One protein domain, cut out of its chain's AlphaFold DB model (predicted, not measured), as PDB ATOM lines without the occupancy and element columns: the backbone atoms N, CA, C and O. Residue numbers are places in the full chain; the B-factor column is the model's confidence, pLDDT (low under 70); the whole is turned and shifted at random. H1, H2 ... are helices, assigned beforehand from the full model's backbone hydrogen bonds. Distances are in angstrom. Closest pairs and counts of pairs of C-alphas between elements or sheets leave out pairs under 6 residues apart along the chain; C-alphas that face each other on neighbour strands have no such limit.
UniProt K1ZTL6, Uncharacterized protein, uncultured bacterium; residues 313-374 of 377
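What this domain is: This is residues 313 to 374 of the 377 residues of an uncharacterized protein of uncultured bacterium (UniProt K1ZTL6). Three helices make a shape like a letter A: H1 and H2 form a V joined at its point by a tight link, and H3 is the bar that crosses both arms. H3 packs on H2 with its residues 358 to 365 and on H1 with its residues 363 to 370, while residues 324 to 330, at the point of the V, stick out free. The nine residues between H2 and H3 turn the chain back at the far end of H2. The printed part has 62 residues with three named helices, in the order H1, H2, H3, and no named strand; the class is all helix. It is compact, with a radius of gyration of the C-alphas of 12.1 A, and spans 34 by 23 by 19 A.

Where its parts are: H3, residues 355 to 372, is one of the two longest helices, with 18 residues and 25.5 A from first to last C-alpha; it begins with C-alpha 355 at (12.820, 15.262, -2.853) and ends with C-alpha 372 at (32.848, 9.512, 11.932). H2, residues 328 to 345, also has 18 residues and measures 25.8 A. H1, residues 313 to 325, is 18.5 A long and begins with C-alpha 313 at (31.851, 3.163, -5.051).

How they stand to each other: H3 touches H2, and the closest C-alphas are those of Ala 338 and Tyr 361, 5.2 A apart. H2 touches H3 with residues 334 to 342 alone, and H3 touches H2 with residues 358 to 365 alone. The two run opposite ways at a steep tilt of 69 degrees, only just short of about perpendicular. H3 also touches H1, with its residues 363 to 370 alone; the closest C-alphas are those of Ile 319 and Phe 366, 5.8 A apart. The lines of H1 and H3 are about perpendicular, at 89 degrees. H1 and H2 are close but not clearly touching, with 1 pair of C-alphas within 8 A, those of Met 323 and Leu 331 at 7.5 A. They run opposite ways at a steep tilt of 55 degrees. In H1, H2 and H3 every O i to N i+4 pair is within hydrogen-bond range.

The domain as a whole: The two C-alphas farthest apart are those of Glu 314 and Asn 350, at 35.6 A. The first and last printed C-alphas, of Glu 313 and Gly 374, are 15.9 A apart. The link from H1 to H2 is tight, with 2 residues, and the link from H2 to H3 is short, with 9. The printed part has no cut. The mean pLDDT of the printed part is 90.7, and no printed residue is under 70.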
ATOM      1  N   GLU A 313      32.546   4.438  -5.275       94.00
ATOM      2  CA  GLU A 313      31.851   3.163  -5.051       94.00
ATOM      3  C   GLU A 313      31.921   2.726  -3.579       94.00
ATOM      4  O   GLU A 313      30.899   2.367  -2.995       94.00
ATOM      5  N   GLU A 314      33.097   2.812  -2.947       92.69
ATOM      6  CA  GLU A 314      33.272   2.540  -1.512       92.69
ATOM      7  C   GLU A 314      32.418   3.477  -0.651       92.69
ATOM      8  O   GLU A 314      31.792   3.042   0.318       92.69
ATOM      9  N   ARG A 315      32.353   4.761  -1.021       91.62
ATOM     10  CA  ARG A 315      31.525   5.754  -0.336       91.62
ATOM     11  C   ARG A 315      30.041   5.412  -0.416       91.62
ATOM     12  O   ARG A 315      29.367   5.446   0.611       91.62
ATOM     13  N   GLU A 316      29.529   5.092  -1.599       92.50
ATOM     14  CA  GLU A 316      28.117   4.734  -1.777       92.50
ATOM     15  C   GLU A 316      27.775   3.432  -1.036       92.50
ATOM     16  O   GLU A 316      26.767   3.381  -0.330       92.50
ATOM     17  N   ALA A 317      28.654   2.423  -1.080       92.56
ATOM     18  CA  ALA A 317      28.478   1.182  -0.324       92.56
ATOM     19  C   ALA A 317      28.465   1.415   1.199       92.56
ATOM     20  O   ALA A 317      27.669   0.810   1.920       92.56
ATOM     21  N   ALA A 318      29.314   2.314   1.707       91.94
ATOM     22  CA  ALA A 318      29.329   2.676   3.123       91.94
ATOM     23  C   ALA A 318      28.050   3.413   3.552       91.94
ATOM     24  O   ALA A 318      27.530   3.151   4.639       91.94
ATOM     25  N   ILE A 319      27.526   4.303   2.702       90.81
ATOM     26  CA  ILE A 319      26.240   4.976   2.935       90.81
ATOM     27  C   ILE A 319      25.108   3.945   2.991       90.81
ATOM     28  O   ILE A 319      24.316   3.973   3.932       90.81
ATOM     29  N   GLU A 320      25.046   3.017   2.035       91.75
ATOM     30  CA  GLU A 320      24.016   1.971   1.996       91.75
ATOM     31  C   GLU A 320      24.063   1.082   3.247       91.75
ATOM     32  O   GLU A 320      23.039   0.848   3.893       91.75
ATOM     33  N   LEU A 321      25.262   0.657   3.651       91.75
ATOM     34  CA  LEU A 321      25.463  -0.114   4.873       91.75
ATOM     35  C   LEU A 321      24.979   0.651   6.111       91.75
ATOM     36  O   LEU A 321      24.327   0.071   6.979       91.75
ATOM     37  N   LEU A 322      25.260   1.952   6.193       91.75
ATOM     38  CA  LEU A 322      24.842   2.781   7.320       91.75
ATOM     39  C   LEU A 322      23.318   2.974   7.337       91.75
ATOM     40  O   LEU A 322      22.709   2.876   8.401       91.75
ATOM     41  N   MET A 323      22.682   3.156   6.178       89.06
ATOM     42  CA  MET A 323      21.220   3.215   6.067       89.06
ATOM     43  C   MET A 323      20.543   1.922   6.541       89.06
ATOM     44  O   MET A 323      19.497   1.994   7.180       89.06
ATOM     45  N   LEU A 324      21.139   0.758   6.265       90.44
ATOM     46  CA  LEU A 324      20.636  -0.539   6.733       90.44
ATOM     47  C   LEU A 324      20.834  -0.758   8.241       90.44
ATOM     48  O   LEU A 324      20.089  -1.522   8.851       90.44
ATOM     49  N   GLN A 325      21.844  -0.121   8.840       90.38
ATOM     50  CA  GLN A 325      22.143  -0.242  10.270       90.38
ATOM     51  C   GLN A 325      21.320   0.699  11.152       90.38
ATOM     52  O   GLN A 325      21.141   0.411  12.335       90.38
ATOM     53  N   LEU A 326      20.873   1.833  10.614       91.12
ATOM     54  CA  LEU A 326      20.108   2.813  11.372       91.12
ATOM     55  C   LEU A 326      18.645   2.399  11.529       91.12
ATOM     56  O   LEU A 326      18.009   1.844  10.635       91.12
ATOM     57  N   SER A 327      18.089   2.742  12.683       91.69
ATOM     58  CA  SER A 327      16.662   2.630  12.953       91.69
ATOM     59  C   SER A 327      15.852   3.675  12.170       91.69
ATOM     60  O   SER A 327      16.353   4.728  11.770       91.69
ATOM     61  N   GLY A 328      14.551   3.420  11.988       90.44
ATOM     62  CA  GLY A 328      13.652   4.358  11.300       90.44
ATOM     63  C   GLY A 328      13.570   5.745  11.956       90.44
ATOM     64  O   GLY A 328      13.388   6.744  11.262       90.44
ATOM     65  N   GLU A 329      13.756   5.829  13.276       90.69
ATOM     66  CA  GLU A 329      13.774   7.095  14.023       90.69
ATOM     67  C   GLU A 329      15.046   7.912  13.752       90.69
ATOM     68  O   GLU A 329      14.987   9.134  13.570       90.69
ATOM     69  N   GLU A 330      16.198   7.246  13.658       89.56
ATOM     70  CA  GLU A 330      17.466   7.886  13.299       89.56
ATOM     71  C   GLU A 330      17.430   8.399  11.854       89.56
ATOM     72  O   GLU A 330      17.812   9.542  11.596       89.56
ATOM     73  N   LEU A 331      16.877   7.613  10.922       89.50
ATOM     74  CA  LEU A 331      16.673   8.035   9.532       89.50
ATOM     75  C   LEU A 331      15.760   9.268   9.432       89.50
ATOM     76  O   LEU A 331      16.062  10.209   8.697       89.50
ATOM     77  N   ALA A 332      14.671   9.314  10.207       91.38
ATOM     78  CA  ALA A 332      13.788  10.480  10.254       91.38
ATOM     79  C   ALA A 332      14.491  11.722  10.833       91.38
ATOM     80  O   ALA A 332      14.262  12.845  10.370       91.38
ATOM     81  N   THR A 333      15.379  11.528  11.811       93.25
ATOM     82  CA  THR A 333      16.193  12.604  12.393       93.25
ATOM     83  C   THR A 333      17.175  13.170  11.368       93.25
ATOM     84  O   THR A 333      17.248  14.390  11.210       93.25
ATOM     85  N   ILE A 334      17.860  12.307  10.614       92.00
ATOM     86  CA  ILE A 334      18.779  12.709   9.538       92.00
ATOM     87  C   ILE A 334      18.031  13.463   8.437       92.00
ATOM     88  O   ILE A 334      18.464  14.535   8.017       92.00
ATOM     89  N   ARG A 335      16.854  12.980   8.030       92.81
ATOM     90  CA  ARG A 335      16.003  13.679   7.060       92.81
ATOM     91  C   ARG A 335      15.598  15.073   7.538       92.81
ATOM     92  O   ARG A 335      15.631  16.037   6.773       92.81
ATOM     93  N   LYS A 336      15.247  15.214   8.819       93.50
ATOM     94  CA  LYS A 336      14.925  16.515   9.422       93.50
ATOM     95  C   LYS A 336      16.140  17.447   9.436       93.50
ATOM     96  O   LYS A 336      15.985  18.634   9.152       93.50
ATOM     97  N   GLN A 337      17.332  16.923   9.723       93.19
ATOM     98  CA  GLN A 337      18.584  17.679   9.642       93.19
ATOM     99  C   GLN A 337      18.891  18.123   8.206       93.19
ATOM    100  O   GLN A 337      19.245  19.283   8.005       93.19
ATOM    101  N   ALA A 338      18.696  17.253   7.210       92.44
ATOM    102  CA  ALA A 338      18.871  17.584   5.796       92.44
ATOM    103  C   ALA A 338      17.957  18.745   5.371       92.44
ATOM    104  O   ALA A 338      18.429  19.737   4.820       92.44
ATOM    105  N   ILE A 339      16.663  18.671   5.701       91.88
ATOM    106  CA  ILE A 339      15.696  19.748   5.429       91.88
ATOM    107  C   ILE A 339      16.088  21.040   6.163       91.88
ATOM    108  O   ILE A 339      15.973  22.126   5.595       91.88
ATOM    109  N   GLY A 340      16.563  20.933   7.407       91.69
ATOM    110  CA  GLY A 340      17.062  22.066   8.187       91.69
ATOM    111  C   GLY A 340      18.226  22.781   7.499       91.69
ATOM    112  O   GLY A 340      18.134  23.984   7.272       91.69
ATOM    113  N   LYS A 341      19.261  22.030   7.091       91.88
ATOM    114  CA  LYS A 341      20.421  22.566   6.360       91.88
ATOM    115  C   LYS A 341      20.009  23.241   5.051       91.88
ATOM    116  O   LYS A 341      20.457  24.345   4.774       91.88
ATOM    117  N   ILE A 342      19.103  22.632   4.282       91.69
ATOM    118  CA  ILE A 342      18.610  23.225   3.026       91.69
ATOM    119  C   ILE A 342      17.909  24.566   3.279       91.69
ATOM    120  O   ILE A 342      18.142  25.536   2.561       91.69
ATOM    121  N   ARG A 343      17.039  24.637   4.294       91.44
ATOM    122  CA  ARG A 343      16.314  25.875   4.634       91.44
ATOM    123  C   ARG A 343      17.246  26.979   5.117       91.44
ATOM    124  O   ARG A 343      17.005  28.142   4.800       91.44
ATOM    125  N   GLU A 344      18.276  26.611   5.872       91.38
ATOM    126  CA  GLU A 344      19.318  27.523   6.342       91.38
ATOM    127  C   GLU A 344      20.132  28.081   5.167       91.38
ATOM    128  O   GLU A 344      20.240  29.297   5.019       91.38
ATOM    129  N   GLU A 345      20.611  27.212   4.276       90.94
ATOM    130  CA  GLU A 345      21.427  27.604   3.122       90.94
ATOM    131  C   GLU A 345      20.637  28.442   2.106       90.94
ATOM    132  O   GLU A 345      21.156  29.410   1.551       90.94
ATOM    133  N   MET A 346      19.348  28.139   1.917       88.25
ATOM    134  CA  MET A 346      18.463  28.917   1.044       88.25
ATOM    135  C   MET A 346      17.843  30.148   1.718       88.25
ATOM    136  O   MET A 346      17.125  30.891   1.050       88.25
ATOM    137  N   GLN A 347      18.094  30.378   3.013       90.06
ATOM    138  CA  GLN A 347      17.530  31.488   3.803       90.06
ATOM    139  C   GLN A 347      15.993  31.582   3.722       90.06
ATOM    140  O   GLN A 347      15.402  32.655   3.842       90.06
ATOM    141  N   GLN A 348      15.325  30.444   3.516       85.06
ATOM    142  CA  GLN A 348      13.877  30.358   3.350       85.06
ATOM    143  C   GLN A 348      13.296  29.366   4.363       85.06
ATOM    144  O   GLN A 348      13.258  28.160   4.108       85.06
ATOM    145  N   PRO A 349      12.791  29.847   5.512       78.62
ATOM    146  CA  PRO A 349      12.356  28.972   6.604       78.62
ATOM    147  C   PRO A 349      11.115  28.133   6.264       78.62
ATOM    148  O   PRO A 349      10.924  27.063   6.841       78.62
ATOM    149  N   ASN A 350      10.303  28.586   5.305       85.31
ATOM    150  CA  ASN A 350       9.068  27.920   4.877       85.31
ATOM    151  C   ASN A 350       9.199  27.191   3.532       85.31
ATOM    152  O   ASN A 350       8.187  26.800   2.953       85.31
ATOM    153  N   LEU A 351      10.420  27.018   3.019       84.12
ATOM    154  CA  LEU A 351      10.633  26.263   1.792       84.12
ATOM    155  C   LEU A 351      10.325  24.778   2.031       84.12
ATOM    156  O   LEU A 351      10.778  24.185   3.021       84.12
ATOM    157  N   ASP A 352       9.567  24.189   1.109       88.25
ATOM    158  CA  ASP A 352       9.408  22.744   0.981       88.25
ATOM    159  C   ASP A 352      10.386  22.248  -0.097       88.25
ATOM    160  O   ASP A 352      10.124  22.415  -1.293       88.25
ATOM    161  N   PRO A 353      11.583  21.766   0.289       86.69
ATOM    162  CA  PRO A 353      12.600  21.397  -0.679       86.69
ATOM    163  C   PRO A 353      12.191  20.146  -1.455       86.69
ATOM    164  O   PRO A 353      11.679  19.178  -0.900       86.69
ATOM    165  N   GLY A 354      12.471  20.139  -2.759       91.06
ATOM    166  CA  GLY A 354      12.192  18.981  -3.604       91.06
ATOM    167  C   GLY A 354      12.927  17.721  -3.129       91.06
ATOM    168  O   GLY A 354      14.061  17.787  -2.649       91.06
ATOM    169  N   GLN A 355      12.308  16.554  -3.329       90.69
ATOM    170  CA  GLN A 355      12.820  15.262  -2.853       90.69
ATOM    171  C   GLN A 355      14.265  14.971  -3.299       90.69
ATOM    172  O   GLN A 355      15.047  14.441  -2.517       90.69
ATOM    173  N   ALA A 356      14.643  15.357  -4.522       89.38
ATOM    174  CA  ALA A 356      16.004  15.170  -5.031       89.38
ATOM    175  C   ALA A 356      17.054  15.944  -4.214       89.38
ATOM    176  O   ALA A 356      18.144  15.435  -3.954       89.38
ATOM    177  N   LEU A 357      16.711  17.156  -3.772       90.12
ATOM    178  CA  LEU A 357      17.597  17.992  -2.969       90.12
ATOM    179  C   LEU A 357      17.723  17.437  -1.546       90.12
ATOM    180  O   LEU A 357      18.829  17.350  -1.025       90.12
ATOM    181  N   ILE A 358      16.608  16.983  -0.960       91.31
ATOM    182  CA  ILE A 358      16.605  16.301   0.343       91.31
ATOM    183  C   ILE A 358      17.540  15.089   0.299       91.31
ATOM    184  O   ILE A 358      18.447  15.000   1.119       91.31
ATOM    185  N   THR A 359      17.390  14.211  -0.694       91.81
ATOM    186  CA  THR A 359      18.224  13.007  -0.825       91.81
ATOM    187  C   THR A 359      19.703  13.336  -1.044       91.81
ATOM    188  O   THR A 359      20.568  12.644  -0.513       91.81
ATOM    189  N   SER A 360      20.021  14.420  -1.758       92.25
ATOM    190  CA  SER A 360      21.406  14.890  -1.888       92.25
ATOM    191  C   SER A 360      22.013  15.287  -0.537       92.25
ATOM    192  O   SER A 360      23.158  14.937  -0.266       92.25
ATOM    193  N   TYR A 361      21.268  16.001   0.311       92.56
ATOM    194  CA  TYR A 361      21.743  16.414   1.638       92.56
ATOM    195  C   TYR A 361      21.731  15.268   2.655       92.56
ATOM    196  O   TYR A 361      22.581  15.210   3.536       92.56
ATOM    197  N   GLU A 362      20.804  14.320   2.532       92.06
ATOM    198  CA  GLU A 362      20.843  13.079   3.311       92.06
ATOM    199  C   GLU A 362      22.138  12.315   3.014       92.06
ATOM    200  O   GLU A 362      22.846  11.938   3.941       92.06
ATOM    201  N   ARG A 363      22.514  12.165   1.733       91.31
ATOM    202  CA  ARG A 363      23.773  11.510   1.335       91.31
ATOM    203  C   ARG A 363      25.019  12.210   1.871       91.31
ATOM    204  O   ARG A 363      25.974  11.527   2.233       91.31
ATOM    205  N   THR A 364      25.043  13.544   1.936       92.38
ATOM    206  CA  THR A 364      26.189  14.255   2.527       92.38
ATOM    207  C   THR A 364      26.279  14.004   4.027       92.38
ATOM    208  O   THR A 364      27.353  13.653   4.506       92.38
ATOM    209  N   ILE A 365      25.155  14.061   4.746       93.19
ATOM    210  CA  ILE A 365      25.107  13.752   6.183       93.19
ATOM    211  C   ILE A 365      25.491  12.287   6.447       93.19
ATOM    212  O   ILE A 365      26.249  12.010   7.374       93.19
ATOM    213  N   PHE A 366      25.027  11.343   5.624       92.31
ATOM    214  CA  PHE A 366      25.419   9.938   5.739       92.31
ATOM    215  C   PHE A 366      26.905   9.718   5.468       92.31
ATOM    216  O   PHE A 366      27.522   8.907   6.150       92.31
ATOM    217  N   ALA A 367      27.492  10.439   4.513       89.62
ATOM    218  CA  ALA A 367      28.927  10.374   4.271       89.62
ATOM    219  C   ALA A 367      29.732  10.907   5.468       89.62
ATOM    220  O   ALA A 367      30.717  10.284   5.859       89.62
ATOM    221  N   ASP A 368      29.293  12.008   6.083       91.75
ATOM    222  CA  ASP A 368      29.927  12.550   7.291       91.75
ATOM    223  C   ASP A 368      29.846  11.539   8.450       91.75
ATOM    224  O   ASP A 368      30.861  11.222   9.069       91.75
ATOM    225  N   LEU A 369      28.674  10.933   8.672       91.69
ATOM    226  CA  LEU A 369      28.480   9.881   9.678       91.69
ATOM    227  C   LEU A 369      29.302   8.616   9.388       91.69
ATOM    228  O   LEU A 369      29.854   8.009  10.305       91.69
ATOM    229  N   ALA A 370      29.401   8.203   8.124       88.75
ATOM    230  CA  ALA A 370      30.219   7.063   7.719       88.75
ATOM    231  C   ALA A 370      31.703   7.325   8.006       88.75
ATOM    232  O   ALA A 370      32.412   6.422   8.456       88.75
ATOM    233  N   LYS A 371      32.159   8.568   7.819       91.44
ATOM    234  CA  LYS A 371      33.514   8.997   8.168       91.44
ATOM    235  C   LYS A 371      33.739   9.010   9.681       91.44
ATOM    236  O   LYS A 371      34.748   8.490  10.145       91.44
ATOM    237  N   GLU A 372      32.791   9.532  10.460       91.62
ATOM    238  CA  GLU A 372      32.848   9.512  11.932       91.62
ATOM    239  C   GLU A 372      32.899   8.085  12.496       91.62
ATOM    240  O   GLU A 372      33.595   7.826  13.478       91.62
ATOM    241  N   ARG A 373      32.211   7.138  11.847       90.31
ATOM    242  CA  ARG A 373      32.237   5.709  12.198       90.31
ATOM    243  C   ARG A 373      33.445   4.952  11.637       90.31
ATOM    244  O   ARG A 373      33.567   3.755  11.887       90.31
ATOM    245  N   GLY A 374      34.326   5.618  10.888       88.50
ATOM    246  CA  GLY A 374      35.519   5.010  10.295       88.50
ATOM    247  C   GLY A 374      35.228   4.004   9.177       88.50
ATOM    248  O   GLY A 374      36.074   3.159   8.896       88.50
TER     249      GLY A 374